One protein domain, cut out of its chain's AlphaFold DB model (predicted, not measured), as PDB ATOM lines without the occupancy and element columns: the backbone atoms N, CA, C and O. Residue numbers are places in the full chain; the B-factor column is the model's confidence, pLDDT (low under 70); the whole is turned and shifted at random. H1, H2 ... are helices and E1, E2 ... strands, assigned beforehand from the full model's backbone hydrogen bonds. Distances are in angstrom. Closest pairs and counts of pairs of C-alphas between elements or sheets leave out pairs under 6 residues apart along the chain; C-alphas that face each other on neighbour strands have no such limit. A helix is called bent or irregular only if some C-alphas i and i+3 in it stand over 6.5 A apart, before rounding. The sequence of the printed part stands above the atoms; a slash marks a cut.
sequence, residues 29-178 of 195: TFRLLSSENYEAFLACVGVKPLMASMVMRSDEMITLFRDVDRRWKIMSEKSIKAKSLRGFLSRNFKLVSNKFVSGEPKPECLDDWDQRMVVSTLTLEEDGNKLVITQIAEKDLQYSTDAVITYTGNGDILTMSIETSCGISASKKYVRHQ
ATOM      1  N   THR A  29     -21.120  17.638  32.401       92.06
ATOM      2  CA  THR A  29     -20.844  18.335  33.656       92.06
ATOM      3  C   THR A  29     -19.469  17.946  34.180       92.06
ATOM      4  O   THR A  29     -19.132  16.765  34.267       92.06
ATOM      5  N   PHE A  30     -18.674  18.939  34.565       94.06
ATOM      6  CA  PHE A  30     -17.300  18.766  35.008       94.06
ATOM      7  C   PHE A  30     -17.054  19.521  36.309       94.06
ATOM      8  O   PHE A  30     -17.461  20.668  36.475       94.06
ATOM      9  N   ARG A  31     -16.352  18.884  37.241       94.56
ATOM     10  CA  ARG A  31     -15.958  19.452  38.527       94.56
ATOM     11  C   ARG A  31     -14.518  19.941  38.471       94.56
ATOM     12  O   ARG A  31     -13.641  19.224  37.995       94.56
ATOM     13  N   LEU A  32     -14.270  21.131  39.009       96.06
ATOM     14  CA  LEU A  32     -12.940  21.729  39.071       96.06
ATOM     15  C   LEU A  32     -11.972  20.835  39.860       96.06
ATOM     16  O   LEU A  32     -12.260  20.430  40.989       96.06
ATOM     17  N   LEU A  33     -10.818  20.551  39.255       96.12
ATOM     18  CA  LEU A  33      -9.691  19.855  39.875       96.12
ATOM     19  C   LEU A  33      -8.598  20.828  40.306       96.12
ATOM     20  O   LEU A  33      -8.109  20.756  41.430       96.12
ATOM     21  N   SER A  34      -8.193  21.716  39.400       96.56
ATOM     22  CA  SER A  34      -7.084  22.636  39.631       96.56
ATOM     23  C   SER A  34      -7.239  23.909  38.814       96.56
ATOM     24  O   SER A  34      -7.895  23.924  37.772       96.56
ATOM     25  N   SER A  35      -6.589  24.971  39.276       97.19
ATOM     26  CA  SER A  35      -6.462  26.236  38.564       97.19
ATOM     27  C   SER A  35      -5.010  26.704  38.589       97.19
ATOM     28  O   SER A  35      -4.302  26.525  39.579       97.19
ATOM     29  N   GLU A  36      -4.558  27.289  37.488       98.06
ATOM     30  CA  GLU A  36      -3.208  27.819  37.312       98.06
ATOM     31  C   GLU A  36      -3.328  29.298  36.923       98.06
ATOM     32  O   GLU A  36      -4.081  29.652  36.016       98.06
ATOM     33  N   ASN A  37      -2.626  30.175  37.648       97.38
ATOM     34  CA  ASN A  37      -2.588  31.631  37.435       97.38
ATOM     35  C   ASN A  37      -3.954  32.365  37.411       97.38
ATOM     36  O   ASN A  37      -4.053  33.517  36.992       97.38
ATOM     37  N   TYR A  38      -5.027  31.732  37.896       97.38
ATOM     38  CA  TYR A  38      -6.372  32.314  37.865       97.38
ATOM     39  C   TYR A  38      -6.521  33.547  38.773       97.38
ATOM     40  O   TYR A  38      -7.314  34.435  38.480       97.38
ATOM     41  N   GLU A  39      -5.720  33.665  39.833       96.62
ATOM     42  CA  GLU A  39      -5.697  34.861  40.687       96.62
ATOM     43  C   GLU A  39      -5.247  36.119  39.925       96.62
ATOM     44  O   GLU A  39      -5.841  37.182  40.096       96.62
ATOM     45  N   ALA A  40      -4.263  35.995  39.027       96.69
ATOM     46  CA  ALA A  40      -3.824  37.105  38.182       96.69
ATOM     47  C   ALA A  40      -4.925  37.538  37.204       96.69
ATOM     48  O   ALA A  40      -5.120  38.732  36.972       96.69
ATOM     49  N   PHE A  41      -5.691  36.577  36.675       97.31
ATOM     50  CA  PHE A  41      -6.870  36.872  35.864       97.31
ATOM     51  C   PHE A  41      -7.936  37.622  36.677       97.31
ATOM     52  O   PHE A  41      -8.394  38.677  36.244       97.31
ATOM     53  N   LEU A  42      -8.272  37.135  37.880       96.88
ATOM     54  CA  LEU A  42      -9.232  37.790  38.776       96.88
ATOM     55  C   LEU A  42      -8.816  39.240  39.079       96.88
ATOM     56  O   LEU A  42      -9.651  40.142  39.043       96.88
ATOM     57  N   ALA A  43      -7.526  39.489  39.306       95.19
ATOM     58  CA  ALA A  43      -7.011  40.842  39.486       95.19
ATOM     59  C   ALA A  43      -7.161  41.707  38.216       95.19
ATOM     60  O   ALA A  43      -7.608  42.849  38.324       95.19
ATOM     61  N   CYS A  44      -6.851  41.176  37.020       94.62
ATOM     62  CA  CYS A  44      -6.968  41.933  35.760       94.62
ATOM     63  C   CYS A  44      -8.432  42.305  35.424       94.62
ATOM     64  O   CYS A  44      -8.662  43.328  34.783       94.62
ATOM     65  N   VAL A  45      -9.428  41.540  35.893       95.19
ATOM     66  CA  VAL A  45     -10.866  41.833  35.677       95.19
ATOM     67  C   VAL A  45     -11.532  42.602  36.832       95.19
ATOM     68  O   VAL A  45     -12.752  42.755  36.871       95.19
ATOM     69  N   GLY A  46     -10.739  43.113  37.779       93.69
ATOM     70  CA  GLY A  46     -11.228  44.005  38.834       93.69
ATOM     71  C   GLY A  46     -11.798  43.314  40.070       93.69
ATOM     72  O   GLY A  46     -12.479  43.950  40.882       93.69
ATOM     73  N   VAL A  47     -11.520  42.025  40.265       96.06
ATOM     74  CA  VAL A  47     -11.935  41.317  41.478       96.06
ATOM     75  C   VAL A  47     -11.099  41.796  42.661       96.06
ATOM     76  O   VAL A  47      -9.869  41.769  42.653       96.06
ATOM     77  N   LYS A  48     -11.776  42.207  43.737       94.31
ATOM     78  CA  LYS A  48     -11.108  42.654  44.968       94.31
ATOM     79  C   LYS A  48     -10.377  41.486  45.655       94.31
ATOM     80  O   LYS A  48     -10.929  40.385  45.682       94.31
ATOM     81  N   PRO A  49      -9.233  41.711  46.333       93.69
ATOM     82  CA  PRO A  49      -8.404  40.632  46.896       93.69
ATOM     83  C   PRO A  49      -9.143  39.652  47.822       93.69
ATOM     84  O   PRO A  49      -8.958  38.438  47.741       93.69
ATOM     85  N   LEU A  50     -10.034  40.166  48.680       92.00
ATOM     86  CA  LEU A  50     -10.839  39.326  49.572       92.00
ATOM     87  C   LEU A  50     -11.782  38.403  48.788       92.00
ATOM     88  O   LEU A  50     -11.916  37.228  49.126       92.00
ATOM     89  N   MET A  51     -12.414  38.927  47.736       92.19
ATOM     90  CA  MET A  51     -13.305  38.148  46.883       92.19
ATOM     91  C   MET A  51     -12.513  37.143  46.047       92.19
ATOM     92  O   MET A  51     -12.893  35.979  45.995       92.19
ATOM     93  N   ALA A  52     -11.360  37.536  45.499       94.56
ATOM     94  CA  ALA A  52     -10.471  36.629  44.778       94.56
ATOM     95  C   ALA A  52     -10.066  35.433  45.657       94.56
ATOM     96  O   ALA A  52     -10.200  34.283  45.245       94.56
ATOM     97  N   SER A  53      -9.715  35.686  46.922       93.00
ATOM     98  CA  SER A  53      -9.438  34.632  47.907       93.00
ATOM     99  C   SER A  53     -10.638  33.714  48.178       93.00
ATOM    100  O   SER A  53     -10.461  32.536  48.483       93.00
ATOM    101  N   MET A  54     -11.869  34.233  48.126       91.62
ATOM    102  CA  MET A  54     -13.085  33.429  48.289       91.62
ATOM    103  C   MET A  54     -13.356  32.563  47.056       91.62
ATOM    104  O   MET A  54     -13.651  31.380  47.215       91.62
ATOM    105  N   VAL A  55     -13.192  33.124  45.857       92.31
ATOM    106  CA  VAL A  55     -13.354  32.424  44.575       92.31
ATOM    107  C   VAL A  55     -12.321  31.307  44.435       92.31
ATOM    108  O   VAL A  55     -12.688  30.171  44.153       92.31
ATOM    109  N   MET A  56     -11.047  31.572  44.734       94.00
ATOM    110  CA  MET A  56      -9.976  30.566  44.663       94.00
ATOM    111  C   MET A  56     -10.175  29.380  45.621       94.00
ATOM    112  O   MET A  56      -9.638  28.303  45.379       94.00
ATOM    113  N   ARG A  57     -10.941  29.554  46.708       91.25
ATOM    114  CA  ARG A  57     -11.279  28.482  47.667       91.25
ATOM    115  C   ARG A  57     -12.642  27.837  47.411       91.25
ATOM    116  O   ARG A  57     -13.037  26.945  48.169       91.25
ATOM    117  N   SER A  58     -13.390  28.340  46.434       91.56
ATOM    118  CA  SER A  58     -14.712  27.819  46.104       91.56
ATOM    119  C   SER A  58     -14.594  26.507  45.337       91.56
ATOM    120  O   SER A  58     -13.648  26.299  44.579       91.56
ATOM    121  N   ASP A  59     -15.553  25.611  45.562       92.44
ATOM    122  CA  ASP A  59     -15.720  24.470  44.665       92.44
ATOM    123  C   ASP A  59     -16.487  24.967  43.430       92.44
ATOM    124  O   ASP A  59     -17.413  25.765  43.575       92.44
ATOM    125  N   GLU A  60     -16.136  24.500  42.237       93.69
ATOM    126  CA  GLU A  60     -16.774  24.923  40.985       93.69
ATOM    127  C   GLU A  60     -17.161  23.707  40.140       93.69
ATOM    128  O   GLU A  60     -16.399  22.741  40.031       93.69
ATOM    129  N   MET A  61     -18.338  23.773  39.524       93.56
ATOM    130  CA  MET A  61     -18.785  22.869  38.473       93.56
ATOM    131  C   MET A  61     -19.144  23.671  37.227       93.56
ATOM    132  O   MET A  61     -19.661  24.785  37.316       93.56
ATOM    133  N   ILE A  62     -18.851  23.105  36.064       95.00
ATOM    134  CA  ILE A  62     -19.223  23.662  34.773       95.00
ATOM    135  C   ILE A  62     -20.015  22.627  33.987       95.00
ATOM    136  O   ILE A  62     -19.635  21.461  33.932       95.00
ATOM    137  N   THR A  63     -21.114  23.056  33.383       93.88
ATOM    138  CA  THR A  63     -21.963  22.222  32.536       93.88
ATOM    139  C   THR A  63     -22.038  22.864  31.160       93.88
ATOM    140  O   THR A  63     -22.424  24.027  31.043       93.88
ATOM    141  N   LEU A  64     -21.640  22.124  30.125       93.75
ATOM    142  CA  LEU A  64     -21.674  22.569  28.734       93.75
ATOM    143  C   LEU A  64     -22.496  21.577  27.921       93.75
ATOM    144  O   LEU A  64     -22.232  20.379  27.970       93.75
ATOM    145  N   PHE A  65     -23.474  22.051  27.160       91.31
ATOM    146  CA  PHE A  65     -24.229  21.191  26.249       91.31
ATOM    147  C   PHE A  65     -24.937  21.993  25.163       91.31
ATOM    148  O   PHE A  65     -25.139  23.204  25.283       91.31
ATOM    149  N   ARG A  66     -25.347  21.301  24.098       89.25
ATOM    150  CA  ARG A  66     -26.306  21.832  23.130       89.25
ATOM    151  C   ARG A  66     -27.724  21.541  23.598       89.25
ATOM    152  O   ARG A  66     -28.093  20.392  23.821       89.25
ATOM    153  N   ASP A  67     -28.500  22.601  23.753       86.62
ATOM    154  CA  ASP A  67     -29.906  22.544  24.143       86.62
ATOM    155  C   ASP A  67     -30.789  22.142  22.934       86.62
ATOM    156  O   ASP A  67     -30.311  22.071  21.796       86.62
ATOM    157  N   VAL A  68     -32.084  21.882  23.148       85.31
ATOM    158  CA  VAL A  68     -33.028  21.402  22.111       85.31
ATOM    159  C   VAL A  68     -33.142  22.334  20.903       85.31
ATOM    160  O   VAL A  68     -33.406  21.896  19.785       85.31
ATOM    161  N   ASP A  69     -32.905  23.628  21.108       87.38
ATOM    162  CA  ASP A  69     -32.904  24.656  20.065       87.38
ATOM    163  C   ASP A  69     -31.545  24.796  19.359       87.38
ATOM    164  O   ASP A  69     -31.318  25.763  18.631       87.38
ATOM    165  N   ARG A  70     -30.642  23.824  19.559       84.69
ATOM    166  CA  ARG A  70     -29.283  23.757  18.996       84.69
ATOM    167  C   ARG A  70     -28.375  24.911  19.416       84.69
ATOM    168  O   ARG A  70     -27.349  25.153  18.781       84.69
ATOM    169  N   ARG A  71     -28.729  25.618  20.487       92.38
ATOM    170  CA  ARG A  71     -27.894  26.658  21.091       92.38
ATOM    171  C   ARG A  71     -27.007  26.052  22.165       92.38
ATOM    172  O   ARG A  71     -27.402  25.114  22.855       92.38
ATOM    173  N   TRP A  72     -25.820  26.614  22.332       94.19
ATOM    174  CA  TRP A  72     -24.895  26.194  23.375       94.19
ATOM    175  C   TRP A  72     -25.307  26.795  24.708       94.19
ATOM    176  O   TRP A  72     -25.363  28.016  24.837       94.19
ATOM    177  N   LYS A  73     -25.575  25.955  25.703       94.75
ATOM    178  CA  LYS A  73     -25.791  26.375  27.083       94.75
ATOM    179  C   LYS A  73     -24.541  26.057  27.895       94.75
ATOM    180  O   LYS A  73     -24.051  24.931  27.888       94.75
ATOM    181  N   ILE A  74     -24.013  27.083  28.554       95.88
ATOM    182  CA  ILE A  74     -22.839  27.007  29.420       95.88
ATOM    183  C   ILE A  74     -23.250  27.534  30.784       95.88
ATOM    184  O   ILE A  74     -23.688  28.680  30.915       95.88
ATOM    185  N   MET A  75     -23.116  26.684  31.792       95.19
ATOM    186  CA  MET A  75     -23.479  26.979  33.170       95.19
ATOM    187  C   MET A  75     -22.260  26.802  34.061       95.19
ATOM    188  O   MET A  75     -21.558  25.805  33.945       95.19
ATOM    189  N   SER A  76     -22.029  27.745  34.968       94.12
ATOM    190  CA  SER A  76     -21.008  27.651  36.006       94.12
ATOM    191  C   SER A  76     -21.677  27.770  37.368       94.12
ATOM    192  O   SER A  76     -22.332  28.773  37.655       94.12
ATOM    193  N   GLU A  77     -21.515  26.747  38.200       92.94
ATOM    194  CA  GLU A  77     -21.978  26.717  39.583       92.94
ATOM    195  C   GLU A  77     -20.773  26.791  40.521       92.94
ATOM    196  O   GLU A  77     -19.830  26.009  40.400       92.94
ATOM    197  N   LYS A  78     -20.793  27.724  41.473       91.69
ATOM    198  CA  LYS A  78     -19.730  27.913  42.465       91.69
ATOM    199  C   LYS A  78     -20.287  27.809  43.876       91.69
ATOM    200  O   LYS A  78     -21.242  28.500  44.231       91.69
ATOM    201  N   SER A  79     -19.647  26.987  44.704       91.38
ATOM    202  CA  SER A  79     -19.932  26.840  46.131       91.38
ATOM    203  C   SER A  79     -18.907  27.611  46.955       91.38
ATOM    204  O   SER A  79     -17.785  27.157  47.208       91.38
ATOM    205  N   ILE A  80     -19.296  28.804  47.392       87.25
ATOM    206  CA  ILE A  80     -18.462  29.681  48.207       87.25
ATOM    207  C   ILE A  80     -18.639  29.310  49.678       87.25
ATOM    208  O   ILE A  80     -19.709  29.482  50.269       87.25
ATOM    209  N   LYS A  81     -17.555  28.826  50.284       85.00
ATOM    210  CA  LYS A  81     -17.486  28.476  51.706       85.00
ATOM    211  C   LYS A  81     -17.175  29.726  52.530       85.00
ATOM    212  O   LYS A  81     -16.143  30.367  52.330       85.00
ATOM    213  N   ALA A  82     -18.041  30.045  53.485       79.31
ATOM    214  CA  ALA A  82     -17.878  31.167  54.403       79.31
ATOM    215  C   ALA A  82     -18.158  30.743  55.852       79.31
ATOM    216  O   ALA A  82     -18.701  29.671  56.118       79.31
ATOM    217  N   LYS A  83     -17.767  31.588  56.810       77.75
ATOM    218  CA  LYS A  83     -18.195  31.465  58.207       77.75
ATOM    219  C   LYS A  83     -19.216  32.554  58.502       77.75
ATOM    220  O   LYS A  83     -18.990  33.717  58.184       77.75
ATOM    221  N   SER A  84     -20.329  32.176  59.120       74.19
ATOM    222  CA  SER A  84     -21.278  33.130  59.697       74.19
ATOM    223  C   SER A  84     -20.629  33.928  60.836       74.19
ATOM    224  O   SER A  84     -19.625  33.495  61.406       74.19
ATOM    225  N   LEU A  85     -21.245  35.045  61.243       76.56
ATOM    226  CA  LEU A  85     -20.802  35.838  62.405       76.56
ATOM    227  C   LEU A  85     -20.690  35.007  63.696       76.56
ATOM    228  O   LEU A  85     -19.888  35.321  64.566       76.56
ATOM    229  N   ARG A  86     -21.476  33.929  63.813       83.38
ATOM    230  CA  ARG A  86     -21.458  33.000  64.955       83.38
ATOM    231  C   ARG A  86     -20.459  31.844  64.788       83.38
ATOM    232  O   ARG A  86     -20.433  30.938  65.610       83.38
ATOM    233  N   GLY A  87     -19.668  31.841  63.717       78.56
ATOM    234  CA  GLY A  87     -18.631  30.840  63.455       78.56
ATOM    235  C   GLY A  87     -19.103  29.572  62.736       78.56
ATOM    236  O   GLY A  87     -18.261  28.754  62.365       78.56
ATOM    237  N   PHE A  88     -20.407  29.406  62.477       80.31
ATOM    238  CA  PHE A  88     -20.916  28.266  61.704       80.31
ATOM    239  C   PHE A  88     -20.449  28.327  60.250       80.31
ATOM    240  O   PHE A  88     -20.512  29.393  59.634       80.31
ATOM    241  N   LEU A  89     -20.025  27.183  59.710       77.19
ATOM    242  CA  LEU A  89     -19.714  27.032  58.292       77.19
ATOM    243  C   LEU A  89     -21.004  27.146  57.475       77.19
ATOM    244  O   LEU A  89     -21.949  26.393  57.697       77.19
ATOM    245  N   SER A  90     -21.023  28.071  56.523       78.31
ATOM    246  CA  SER A  90     -22.088  28.228  55.540       78.31
ATOM    247  C   SER A  90     -21.536  28.053  54.127       78.31
ATOM    248  O   SER A  90     -20.360  28.315  53.854       78.31
ATOM    249  N   ARG A  91     -22.396  27.586  53.220       81.56
ATOM    250  CA  ARG A  91     -22.118  27.527  51.785       81.56
ATOM    251  C   ARG A  91     -23.132  28.399  51.067       81.56
ATOM    252  O   ARG A  91     -24.329  28.232  51.277       81.56
ATOM    253  N   ASN A  92     -22.639  29.318  50.249       84.38
ATOM    254  CA  ASN A  92     -23.455  30.078  49.314       84.38
ATOM    255  C   ASN A  92     -23.206  29.538  47.913       84.38
ATOM    256  O   ASN A  92     -22.052  29.352  47.528       84.38
ATOM    257  N   PHE A  93     -24.279  29.310  47.170       87.44
ATOM    258  CA  PHE A  93     -24.214  28.801  45.810       87.44
ATOM    259  C   PHE A  93     -24.523  29.932  44.840       87.44
ATOM    260  O   PHE A  93     -25.450  30.717  45.056       87.44
ATOM    261  N   LYS A  94     -23.693  30.049  43.811       90.00
ATOM    262  CA  LYS A  94     -23.810  31.042  42.748       90.00
ATOM    263  C   LYS A  94     -23.869  30.293  41.429       90.00
ATOM    264  O   LYS A  94     -23.025  29.436  41.191       90.00
ATOM    265  N   LEU A  95     -24.867  30.610  40.615       91.94
ATOM    266  CA  LEU A  95     -25.067  30.017  39.302       91.94
ATOM    267  C   LEU A  95     -25.056  31.129  38.260       91.94
ATOM    268  O   LEU A  95     -25.846  32.068  38.352       91.94
ATOM    269  N   VAL A  96     -24.195  30.985  37.262       94.75
ATOM    270  CA  VAL A  96     -24.195  31.801  36.047       94.75
ATOM    271  C   VAL A  96     -24.533  30.886  34.882       94.75
ATOM    272  O   VAL A  96     -23.960  29.807  34.756       94.75
ATOM    273  N   SER A  97     -25.473  31.298  34.037       95.06
ATOM    274  CA  SER A  97     -25.914  30.522  32.879       95.06
ATOM    275  C   SER A  97     -26.000  31.426  31.662       95.06
ATOM    276  O   SER A  97     -26.758  32.394  31.651       95.06
ATOM    277  N   ASN A  98     -25.270  31.072  30.611       97.44
ATOM    278  CA  ASN A  98     -25.316  31.751  29.328       97.44
ATOM    279  C   ASN A  98     -25.724  30.775  28.227       97.44
ATOM    280  O   ASN A  98     -25.244  29.645  28.164       97.44
ATOM    281  N   LYS A  99     -26.603  31.239  27.337       96.62
ATOM    282  CA  LYS A  99     -27.040  30.504  26.153       96.62
ATOM    283  C   LYS A  99     -26.613  31.258  24.899       96.62
ATOM    284  O   LYS A  99     -26.934  32.437  24.770       96.62
ATOM    285  N   PHE A 100     -25.886  30.600  24.008       97.38
ATOM    286  CA  PHE A 100     -25.241  31.198  22.844       97.38
ATOM    287  C   PHE A 100     -25.761  30.591  21.545       97.38
ATOM    288  O   PHE A 100     -25.907  29.373  21.424       97.38
ATOM    289  N   VAL A 101     -25.975  31.449  20.554       96.00
ATOM    290  CA  VAL A 101     -26.025  31.036  19.152       96.00
ATOM    291  C   VAL A 101     -24.595  31.115  18.617       96.00
ATOM    292  O   VAL A 101     -23.894  32.093  18.870       96.00
ATOM    293  N   SER A 102     -24.131  30.064  17.940       94.62
ATOM    294  CA  SER A 102     -22.758  30.022  17.425       94.62
ATOM    295  C   SER A 102     -22.534  31.140  16.403       94.62
ATOM    296  O   SER A 102     -23.321  31.289  15.474       94.62
ATOM    297  N   GLY A 103     -21.450  31.896  16.562       96.62
ATOM    298  CA  GLY A 103     -21.063  33.009  15.696       96.62
ATOM    299  C   GLY A 103     -21.818  34.319  15.937       96.62
ATOM    300  O   GLY A 103     -21.425  35.336  15.372       96.62
ATOM    301  N   GLU A 104     -22.853  34.335  16.782       97.75
ATOM    302  CA  GLU A 104     -23.611  35.556  17.067       97.75
ATOM    303  C   GLU A 104     -23.111  36.240  18.350       97.75
ATOM    304  O   GLU A 104     -23.038  35.598  19.406       97.75
ATOM    305  N   PRO A 105     -22.790  37.546  18.295       98.06
ATOM    306  CA  PRO A 105     -22.418  38.302  19.480       98.06
ATOM    307  C   PRO A 105     -23.640  38.545  20.374       98.06
ATOM    308  O   PRO A 105     -24.708  38.936  19.899       98.06
ATOM    309  N   LYS A 106     -23.476  38.387  21.690       97.94
ATOM    310  CA  LYS A 106     -24.500  38.757  22.680       97.94
ATOM    311  C   LYS A 106     -23.884  39.349  23.950       97.94
ATOM    312  O   LYS A 106     -22.771  38.968  24.302       97.94
ATOM    313  N   PRO A 107     -24.617  40.174  24.715       97.94
ATOM    314  CA  PRO A 107     -24.233  40.487  26.088       97.94
ATOM    315  C   PRO A 107     -24.099  39.206  26.929       97.94
ATOM    316  O   PRO A 107     -24.975  38.329  26.897       97.94
ATOM    317  N   GLU A 108     -23.001  39.066  27.666       97.62
ATOM    318  CA  GLU A 108     -22.770  37.935  28.571       97.62
ATOM    319  C   GLU A 108     -23.103  38.306  30.016       97.62
ATOM    320  O   GLU A 108     -22.776  39.392  30.487       97.62
ATOM    321  N   CYS A 109     -23.749  37.389  30.736       96.88
ATOM    322  CA  CYS A 109     -23.872  37.491  32.183       96.88
ATOM    323  C   CYS A 109     -22.607  36.900  32.811       96.88
ATOM    324  O   CYS A 109     -22.344  35.712  32.633       96.88
ATOM    325  N   LEU A 110     -21.826  37.721  33.508       96.31
ATOM    326  CA  LEU A 110     -20.631  37.285  34.232       96.31
ATOM    327  C   LEU A 110     -20.954  37.017  35.709       96.31
ATOM    328  O   LEU A 110     -22.034  37.360  36.194       96.31
ATOM    329  N   ASP A 111     -20.019  36.387  36.425       94.44
ATOM    330  CA  ASP A 111     -20.101  36.280  37.885       94.44
ATOM    331  C   ASP A 111     -20.165  37.683  38.524       94.44
ATOM    332  O   ASP A 111     -19.566  38.634  38.030       94.44
ATOM    333  N   ASP A 112     -20.839  37.813  39.670       91.12
ATOM    334  CA  ASP A 112     -21.120  39.103  40.326       91.12
ATOM    335  C   ASP A 112     -19.879  39.856  40.842       91.12
ATOM    336  O   ASP A 112     -19.975  41.018  41.242       91.12
ATOM    337  N   TRP A 113     -18.712  39.213  40.840       91.50
ATOM    338  CA  TRP A 113     -17.428  39.838  41.162       91.50
ATOM    339  C   TRP A 113     -16.626  40.303  39.946       91.50
ATOM    340  O   TRP A 113     -15.697  41.090  40.137       91.50
ATOM    341  N   ASP A 114     -16.934  39.820  38.740       94.75
ATOM    342  CA  ASP A 114     -16.333  40.333  37.509       94.75
ATOM    343  C   ASP A 114     -17.037  41.649  37.165       94.75
ATOM    344  O   ASP A 114     -18.247  41.693  36.951       94.75
ATOM    345  N   GLN A 115     -16.290  42.751  37.193       92.31
ATOM    346  CA  GLN A 115     -16.856  44.094  37.038       92.31
ATOM    347  C   GLN A 115     -16.947  44.534  35.572       92.31
ATOM    348  O   GLN A 115     -17.310  45.679  35.297       92.31
ATOM    349  N   ARG A 116     -16.583  43.661  34.630       96.31
ATOM    350  CA  ARG A 116     -16.614  43.975  33.204       96.31
ATOM    351  C   ARG A 116     -18.039  43.891  32.664       96.31
ATOM    352  O   ARG A 116     -18.833  43.041  33.058       96.31
ATOM    353  N   MET A 117     -18.333  44.733  31.681       96.31
ATOM    354  CA  MET A 117     -19.459  44.533  30.772       96.31
ATOM    355  C   MET A 117     -18.902  43.996  29.464       96.31
ATOM    356  O   MET A 117     -18.030  44.637  28.879       96.31
ATOM    357  N   VAL A 118     -19.366  42.823  29.029       98.06
ATOM    358  CA  VAL A 118     -18.807  42.156  27.848       98.06
ATOM    359  C   VAL A 118     -19.883  41.733  26.856       98.06
ATOM    360  O   VAL A 118     -20.983  41.306  27.226       98.06
ATOM    361  N   VAL A 119     -19.526  41.820  25.579       98.50
ATOM    362  CA  VAL A 119     -20.217  41.154  24.480       98.50
ATOM    363  C   VAL A 119     -19.375  39.962  24.064       98.50
ATOM    364  O   VAL A 119     -18.192  40.105  23.755       98.50
ATOM    365  N   SER A 120     -19.994  38.791  24.041       98.62
ATOM    366  CA  SER A 120     -19.306  37.531  23.816       98.62
ATOM    367  C   SER A 120     -19.839  36.817  22.593       98.62
ATOM    368  O   SER A 120     -21.049  36.765  22.364       98.62
ATOM    369  N   THR A 121     -18.918  36.246  21.824       98.50
ATOM    370  CA  THR A 121     -19.215  35.423  20.649       98.50
ATOM    371  C   THR A 121     -18.644  34.036  20.877       98.50
ATOM    372  O   THR A 121     -17.462  33.904  21.194       98.50
ATOM    373  N   LEU A 122     -19.478  33.010  20.719       98.06
ATOM    374  CA  LEU A 122     -19.070  31.615  20.843       98.06
ATOM    375  C   LEU A 122     -18.843  31.013  19.458       98.06
ATOM    376  O   LEU A 122     -19.695  31.145  18.583       98.06
ATOM    377  N   THR A 123     -17.736  30.306  19.277       96.56
ATOM    378  CA  THR A 123     -17.424  29.534  18.075       96.56
ATOM    379  C   THR A 123     -17.029  28.109  18.452       96.56
ATOM    380  O   THR A 123     -16.395  27.859  19.476       96.56
ATOM    381  N   LEU A 124     -17.443  27.151  17.627       93.38
ATOM    382  CA  LEU A 124     -17.024  25.757  17.715       93.38
ATOM    383  C   LEU A 124     -15.989  25.516  16.613       93.38
ATOM    384  O   LEU A 124     -16.268  25.832  15.457       93.38
ATOM    385  N   GLU A 125     -14.812  24.993  16.957       90.19
ATOM    386  CA  GLU A 125     -13.824  24.608  15.940       90.19
ATOM    387  C   GLU A 125     -14.288  23.381  15.144       90.19
ATOM    388  O   GLU A 125     -15.061  22.561  15.646       90.19
ATOM    389  N   GLU A 126     -13.807  23.251  13.903       80.31
ATOM    390  CA  GLU A 126     -14.249  22.229  12.938       80.31
ATOM    391  C   GLU A 126     -14.107  20.793  13.467       80.31
ATOM    392  O   GLU A 126     -14.971  19.954  13.217       80.31
ATOM    393  N   ASP A 127     -13.081  20.540  14.281       81.31
ATOM    394  CA  ASP A 127     -12.812  19.234  14.892       81.31
ATOM    395  C   ASP A 127     -13.811  18.859  16.004       81.31
ATOM    396  O   ASP A 127     -13.775  17.746  16.528       81.31
ATOM    397  N   GLY A 128     -14.676  19.787  16.427       80.06
ATOM    398  CA  GLY A 128     -15.708  19.553  17.441       80.06
ATOM    399  C   GLY A 128     -15.187  19.356  18.870       80.06
ATOM    400  O   GLY A 128     -15.986  19.140  19.776       80.06
ATOM    401  N   ASN A 129     -13.874  19.453  19.096       86.25
ATOM    402  CA  ASN A 129     -13.237  19.211  20.399       86.25
ATOM    403  C   ASN A 129     -12.957  20.490  21.196       86.25
ATOM    404  O   ASN A 129     -12.587  20.419  22.374       86.25
ATOM    405  N   LYS A 130     -13.106  21.651  20.550       93.62
ATOM    406  CA  LYS A 130     -12.735  22.950  21.100       93.62
ATOM    407  C   LYS A 130     -13.842  23.979  20.897       93.62
ATOM    408  O   LYS A 130     -14.298  24.216  19.781       93.62
ATOM    409  N   LEU A 131     -14.259  24.588  22.003       95.81
ATOM    410  CA  LEU A 131     -15.255  25.652  22.063       95.81
ATOM    411  C   LEU A 131     -14.552  26.937  22.498       95.81
ATOM    412  O   LEU A 131     -13.910  26.958  23.548       95.81
ATOM    413  N   VAL A 132     -14.662  27.995  21.707       97.94
ATOM    414  CA  VAL A 132     -13.978  29.268  21.952       97.94
ATOM    415  C   VAL A 132     -15.017  30.352  22.199       97.94
ATOM    416  O   VAL A 132     -15.994  30.469  21.469       97.94
ATOM    417  N   ILE A 133     -14.815  31.145  23.245       98.31
ATOM    418  CA  ILE A 133     -15.618  32.320  23.565       98.31
ATOM    419  C   ILE A 133     -14.699  33.529  23.527       98.31
ATOM    420  O   ILE A 133     -13.799  33.660  24.355       98.31
ATOM    421  N   THR A 134     -14.953  34.431  22.590       98.56
ATOM    422  CA  THR A 134     -14.283  35.729  22.526       98.56
ATOM    423  C   THR A 134     -15.139  36.748  23.258       98.56
ATOM    424  O   THR A 134     -16.260  37.013  22.829       98.56
ATOM    425  N   GLN A 135     -14.617  37.309  24.345       98.50
ATOM    426  CA  GLN A 135     -15.245  38.343  25.164       98.50
ATOM    427  C   GLN A 135     -14.623  39.704  24.839       98.50
ATOM    428  O   GLN A 135     -13.433  39.922  25.082       98.50
ATOM    429  N   ILE A 136     -15.439  40.625  24.336       98.31
ATOM    430  CA  ILE A 136     -15.053  42.015  24.086       98.31
ATOM    431  C   ILE A 136     -15.647  42.872  25.198       98.31
ATOM    432  O   ILE A 136     -16.869  42.946  25.339       98.31
ATOM    433  N   ALA A 137     -14.789  43.489  26.004       97.81
ATOM    434  CA  ALA A 137     -15.188  44.342  27.113       97.81
ATOM    435  C   ALA A 137     -15.443  45.787  26.663       97.81
ATOM    436  O   ALA A 137     -14.765  46.293  25.766       97.81
ATOM    437  N   GLU A 138     -16.394  46.450  27.325       97.19
ATOM    438  CA  GLU A 138     -16.700  47.869  27.121       97.19
ATOM    439  C   GLU A 138     -15.468  48.735  27.419       97.19
ATOM    440  O   GLU A 138     -14.886  48.660  28.505       97.19
ATOM    441  N   LYS A 139     -15.059  49.550  26.443       96.00
ATOM    442  CA  LYS A 139     -13.795  50.299  26.484       96.00
ATOM    443  C   LYS A 139     -13.874  51.553  27.334       96.00
ATOM    444  O   LYS A 139     -12.848  51.986  27.857       96.00
ATOM    445  N   ASP A 140     -15.083  52.058  27.536       95.50
ATOM    446  CA  ASP A 140     -15.339  53.249  28.341       95.50
ATOM    447  C   ASP A 140     -15.368  52.964  29.857       95.50
ATOM    448  O   ASP A 140     -15.433  53.891  30.668       95.50
ATOM    449  N   LEU A 141     -15.304  51.692  30.274       93.81
ATOM    450  CA  LEU A 141     -15.306  51.295  31.685       93.81
ATOM    451  C   LEU A 141     -13.893  51.061  32.235       93.81
ATOM    452  O   LEU A 141     -12.954  50.735  31.512       93.81
ATOM    453  N   GLN A 142     -13.754  51.177  33.562       93.12
ATOM    454  CA  GLN A 142     -12.478  50.992  34.269       93.12
ATOM    455  C   GLN A 142     -11.827  49.629  33.983       93.12
ATOM    456  O   GLN A 142     -10.607  49.543  33.859       93.12
ATOM    457  N   TYR A 143     -12.635  48.571  33.903       92.88
ATOM    458  CA  TYR A 143     -12.182  47.221  33.590       92.88
ATOM    459  C   TYR A 143     -12.637  46.879  32.172       92.88
ATOM    460  O   TYR A 143     -13.785  46.499  31.954       92.88
ATOM    461  N   SER A 144     -11.727  47.042  31.215       94.88
ATOM    462  CA  SER A 144     -11.996  46.966  29.770       94.88
ATOM    463  C   SER A 144     -11.131  45.926  29.045       94.88
ATOM    464  O   SER A 144     -10.957  45.956  27.820       94.88
ATOM    465  N   THR A 145     -10.578  44.986  29.813       96.62
ATOM    466  CA  THR A 145      -9.729  43.911  29.305       96.62
ATOM    467  C   THR A 145     -10.561  42.849  28.587       96.62
ATOM    468  O   THR A 145     -11.429  42.208  29.194       96.62
ATOM    469  N   ASP A 146     -10.236  42.623  27.315       98.19
ATOM    470  CA  ASP A 146     -10.803  41.542  26.504       98.19
ATOM    471  C   ASP A 146     -10.233  40.198  26.938       98.19
ATOM    472  O   ASP A 146      -9.112  40.117  27.452       98.19
ATOM    473  N   ALA A 147     -10.996  39.136  26.705       98.31
ATOM    474  CA  ALA A 147     -10.556  37.787  27.009       98.31
ATOM    475  C   ALA A 147     -11.013  36.790  25.947       98.31
ATOM    476  O   ALA A 147     -12.090  36.915  25.375       98.31
ATOM    477  N   VAL A 148     -10.204  35.765  25.727       98.50
ATOM    478  CA  VAL A 148     -10.557  34.581  24.954       98.50
ATOM    479  C   VAL A 148     -10.567  33.402  25.912       98.50
ATOM    480  O   VAL A 148      -9.562  33.103  26.556       98.50
ATOM    481  N   ILE A 149     -11.718  32.746  26.025       98.25
ATOM    482  CA  ILE A 149     -11.912  31.555  26.848       98.25
ATOM    483  C   ILE A 149     -12.029  30.360  25.916       98.25
ATOM    484  O   ILE A 149     -12.895  30.318  25.050       98.25
ATOM    485  N   THR A 150     -11.169  29.372  26.098       98.12
ATOM    486  CA  THR A 150     -11.140  28.156  25.291       98.12
ATOM    487  C   THR A 150     -11.443  26.955  26.166       98.12
ATOM    488  O   THR A 150     -10.704  26.690  27.108       98.12
ATOM    489  N   TYR A 151     -12.466  26.183  25.816       97.75
ATOM    490  CA  TYR A 151     -12.745  24.874  26.398       97.75
ATOM    491  C   TYR A 151     -12.272  23.781  25.449       97.75
ATOM    492  O   TYR A 151     -12.683  23.753  24.294       97.75
ATOM    493  N   THR A 152     -11.428  22.874  25.931       96.69
ATOM    494  CA  THR A 152     -10.957  21.705  25.175       96.69
ATOM    495  C   THR A 152     -11.282  20.436  25.949       96.69
ATOM    496  O   THR A 152     -10.846  20.278  27.093       96.69
ATOM    497  N   GLY A 153     -12.065  19.550  25.335       92.94
ATOM    498  CA  GLY A 153     -12.420  18.253  25.909       92.94
ATOM    499  C   GLY A 153     -11.434  17.163  25.495       92.94
ATOM    500  O   GLY A 153     -11.098  17.038  24.321       92.94
ATOM    501  N   ASN A 154     -10.989  16.353  26.451       91.81
ATOM    502  CA  ASN A 154     -10.187  15.155  26.219       91.81
ATOM    503  C   ASN A 154     -10.680  14.029  27.142       91.81
ATOM    504  O   ASN A 154     -10.260  13.920  28.296       91.81
ATOM    505  N   GLY A 155     -11.625  13.228  26.641       88.31
ATOM    506  CA  GLY A 155     -12.283  12.172  27.411       88.31
ATOM    507  C   GLY A 155     -13.030  12.730  28.625       88.31
ATOM    508  O   GLY A 155     -13.996  13.483  28.485       88.31
ATOM    509  N   ASP A 156     -12.568  12.371  29.821       91.94
ATOM    510  CA  ASP A 156     -13.140  12.830  31.093       91.94
ATOM    511  C   ASP A 156     -12.499  14.110  31.630       91.94
ATOM    512  O   ASP A 156     -12.869  14.574  32.706       91.94
ATOM    513  N   ILE A 157     -11.546  14.701  30.909       95.00
ATOM    514  CA  ILE A 157     -10.894  15.944  31.312       95.00
ATOM    515  C   ILE A 157     -11.357  17.083  30.413       95.00
ATOM    516  O   ILE A 157     -11.274  17.004  29.189       95.00
ATOM    517  N   LEU A 158     -11.786  18.175  31.037       96.75
ATOM    518  CA  LEU A 158     -12.050  19.441  30.366       96.75
ATOM    519  C   LEU A 158     -10.992  20.449  30.805       96.75
ATOM    520  O   LEU A 158     -10.802  20.679  32.000       96.75
ATOM    521  N   THR A 159     -10.309  21.063  29.845       97.88
ATOM    522  CA  THR A 159      -9.390  22.176  30.111       97.88
ATOM    523  C   THR A 159     -10.027  23.474  29.649       97.88
ATOM    524  O   THR A 159     -10.432  23.580  28.494       97.88
ATOM    525  N   MET A 160     -10.107  24.452  30.546       98.31
ATOM    526  CA  MET A 160     -10.473  25.827  30.233       98.31
ATOM    527  C   MET A 160      -9.210  26.686  30.267       98.31
ATOM    528  O   MET A 160      -8.593  26.816  31.322       98.31
ATOM    529  N   SER A 161      -8.849  27.293  29.146       98.25
ATOM    530  CA  SER A 161      -7.765  28.272  29.051       98.25
ATOM    531  C   SER A 161      -8.349  29.666  28.886       98.25
ATOM    532  O   SER A 161      -9.341  29.840  28.183       98.25
ATOM    533  N   ILE A 162      -7.739  30.650  29.532       98.56
ATOM    534  CA  ILE A 162      -8.111  32.058  29.445       98.56
ATOM    535  C   ILE A 162      -6.881  32.829  29.002       98.56
ATOM    536  O   ILE A 162      -5.831  32.727  29.633       98.56
ATOM    537  N   GLU A 163      -7.036  33.636  27.965       98.44
ATOM    538  CA  GLU A 163      -6.027  34.578  27.495       98.44
ATOM    539  C   GLU A 163      -6.640  35.969  27.465       98.44
ATOM    540  O   GLU A 163      -7.729  36.156  26.927       98.44
ATOM    541  N   THR A 164      -5.972  36.949  28.060       98.00
ATOM    542  CA  THR A 164      -6.465  38.325  28.096       98.00
ATOM    543  C   THR A 164      -5.641  39.246  27.211       98.00
ATOM    544  O   THR A 164      -4.443  39.034  27.009       98.00
ATOM    545  N   SER A 165      -6.242  40.347  26.756       96.62
ATOM    546  CA  SER A 165      -5.502  41.382  26.019       96.62
ATOM    547  C   SER A 165      -4.433  42.086  26.871       96.62
ATOM    548  O   SER A 165      -3.509  42.677  26.318       96.62
ATOM    549  N   CYS A 166      -4.507  41.969  28.208       93.44
ATOM    550  CA  CYS A 166      -3.482  42.437  29.152       93.44
ATOM    551  C   CYS A 166      -2.262  41.486  29.256       93.44
ATOM    552  O   CYS A 166      -1.358  41.745  30.047       93.44
ATOM    553  N   GLY A 167      -2.221  40.394  28.479       96.06
ATOM    554  CA  GLY A 167      -1.113  39.429  28.460       96.06
ATOM    555  C   GLY A 167      -1.149  38.399  29.592       96.06
ATOM    556  O   GLY A 167      -0.166  37.694  29.816       96.06
ATOM    557  N   ILE A 168      -2.266  38.298  30.319       97.62
ATOM    558  CA  ILE A 168      -2.448  37.285  31.359       97.62
ATOM    559  C   ILE A 168      -2.998  36.015  30.719       97.62
ATOM    560  O   ILE A 168      -4.008  36.044  30.018       97.62
ATOM    561  N   SER A 169      -2.351  34.892  31.019       98.06
ATOM    562  CA  SER A 169      -2.854  33.560  30.703       98.06
ATOM    563  C   SER A 169      -3.149  32.802  31.990       98.06
ATOM    564  O   SER A 169      -2.330  32.797  32.912       98.06
ATOM    565  N   ALA A 170      -4.321  32.185  32.069       98.44
ATOM    566  CA  ALA A 170      -4.739  31.348  33.184       98.44
ATOM    567  C   ALA A 170      -5.398  30.074  32.662       98.44
ATOM    568  O   ALA A 170      -5.926  30.045  31.553       98.44
ATOM    569  N   SER A 171      -5.408  29.019  33.470       98.06
ATOM    570  CA  SER A 171      -6.108  27.791  33.107       98.06
ATOM    571  C   SER A 171      -6.844  27.175  34.288       98.06
ATOM    572  O   SER A 171      -6.512  27.396  35.455       98.06
ATOM    573  N   LYS A 172      -7.876  26.396  33.982       98.31
ATOM    574  CA  LYS A 172      -8.546  25.499  34.919       98.31
ATOM    575  C   LYS A 172      -8.687  24.130  34.281       98.31
ATOM    576  O   LYS A 172      -8.980  24.012  33.092       98.31
ATOM    577  N   LYS A 173      -8.508  23.092  35.087       98.00
ATOM    578  CA  LYS A 173      -8.727  21.700  34.691       98.00
ATOM    579  C   LYS A 173      -9.890  21.151  35.485       98.00
ATOM    580  O   LYS A 173      -9.960  21.342  36.700       98.00
ATOM    581  N   TYR A 174     -10.773  20.447  34.803       97.31
ATOM    582  CA  TYR A 174     -11.956  19.839  35.379       97.31
ATOM    583  C   TYR A 174     -11.987  18.350  35.041       97.31
ATOM    584  O   TYR A 174     -11.456  17.928  34.014       97.31
ATOM    585  N   VAL A 175     -12.634  17.566  35.899       94.81
ATOM    586  CA  VAL A 175     -12.928  16.147  35.673       94.81
ATOM    587  C   VAL A 175     -14.419  15.953  35.488       94.81
ATOM    588  O   VAL A 175     -15.215  16.589  36.183       94.81
ATOM    589  N   ARG A 176     -14.809  15.069  34.576       91.69
ATOM    590  CA  ARG A 176     -16.202  14.718  34.334       91.69
ATOM    591  C   ARG A 176     -16.840  14.240  35.631       91.69
ATOM    592  O   ARG A 176     -16.323  13.366  36.328       91.69
ATOM    593  N   HIS A 177     -17.960  14.853  35.973       87.88
ATOM    594  CA  HIS A 177     -18.741  14.463  37.126       87.88
ATOM    595  C   HIS A 177     -19.649  13.300  36.727       87.88
ATOM    596  O   HIS A 177     -20.514  13.448  35.869       87.88
ATOM    597  N   GLN A 178     -19.435  12.137  37.339       76.19
ATOM    598  CA  GLN A 178     -20.350  11.007  37.230       76.19
ATOM    599  C   GLN A 178     -21.354  11.079  38.380       76.19
ATOM    600  O   GLN A 178     -20.965  11.233  39.541       76.19
TER     601      GLN A 178
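What this domain is: This is residues 29 to 178 of the 195 residues of the protein "(salmon louse) hypothetical protein" of Lepeophtheirus salmonis (UniProt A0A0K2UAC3). One sheet of nine antiparallel strands curls like part of a barrel and folds back at E1, leaving two leaves partly face to face, E4 E3 E2 and E9 E8 E7 E6 E5. The helical hairpin H1 and H2 bridges the leaves at one end, H1 over E9 and H2 only grazing the sheet, while the far end of the long hairpin E3 and E4 makes one end of the longest axis. The 150 printed residues, mostly strand, hold E1 H1 H2 E2 E3 E4 E5 E6 E7 E8 E9 along the chain; the sheet's order is E4 - E3 - E2 - E1 - E9 - E8 - E7 - E6 - E5. The whole is compact, with a radius of gyration of the C-alphas of 15.6 A and spans of 52 by 43 by 27 A.

Where its parts are: Find C-alpha 29 at (-20.844, 18.335, 33.656), where E1, residues 29 to 36, begins; it bends by 60 degrees at residue 33. Next come H1, residues 38 to 44, and H2, residues 49 to 56. E2, residues 59 to 66, measures 24.1 A from first to last C-alpha. E3, residues 72 to 83, runs 35.9 A to C-alpha 83 at (-18.195, 31.465, 58.207), and E4, residues 89 to 100, runs 36.1 A. Then read E5, 118 to 124; E6, 130 to 137; E7, 147 to 154; E8, 157 to 164; and E9, 169 to 176, which ends at C-alpha 176, (-16.202, 14.718, 34.334).

How they stand to each other: Start at E1, the hinge of this folded sheet, one sheet bent back on itself. On one side of E1 is E2, with N 30 and O 62 at 2.8 A; on the other is E9, with N 33 and O 173 at 2.8 A. E2 E3 E4 form a meander, each strand the antiparallel neighbour of the one before: N 63 and O 75 are 2.8 A apart, N 76 and O 96 2.8 A. E5 E6 E7 E8 E9 form another: look at N 121 and O 134, 2.9 A; N 133 and O 149, 2.8 A; N 150 and O 161, 2.8 A; N 160 and O 172, 2.8 A. The closest C-alphas of the edge strands E4 and E5, Phe 100 and Leu 122, are 6.5 A apart. H1 is on the sheet, over E9 at a height of 8.5 A, its closest C-alphas to E9 being Tyr 38 and Ala 170, 5.1 A. H1 and H2 touch at Leu 42 and Ala 52, 6.2 A, and run opposite ways at a shallow tilt of 34.9 degrees, only just short of steep. H2 only grazes the sheet, with residues 54 to 56. In H1 and H2 every O i to N i+4 pair is within hydrogen-bond range.

The domain as a whole: The two C-alphas farthest apart, Arg 86 and Glu 126, are 53.6 A apart. The printed part has no cut. The link E4 to E5, residues 101 to 117, is long; within it residues 106 to 107 pair antiparallel with residues 119 to 120 of E5. Mean pLDDT of the printed part is 93.2, and no printed residue is under 70.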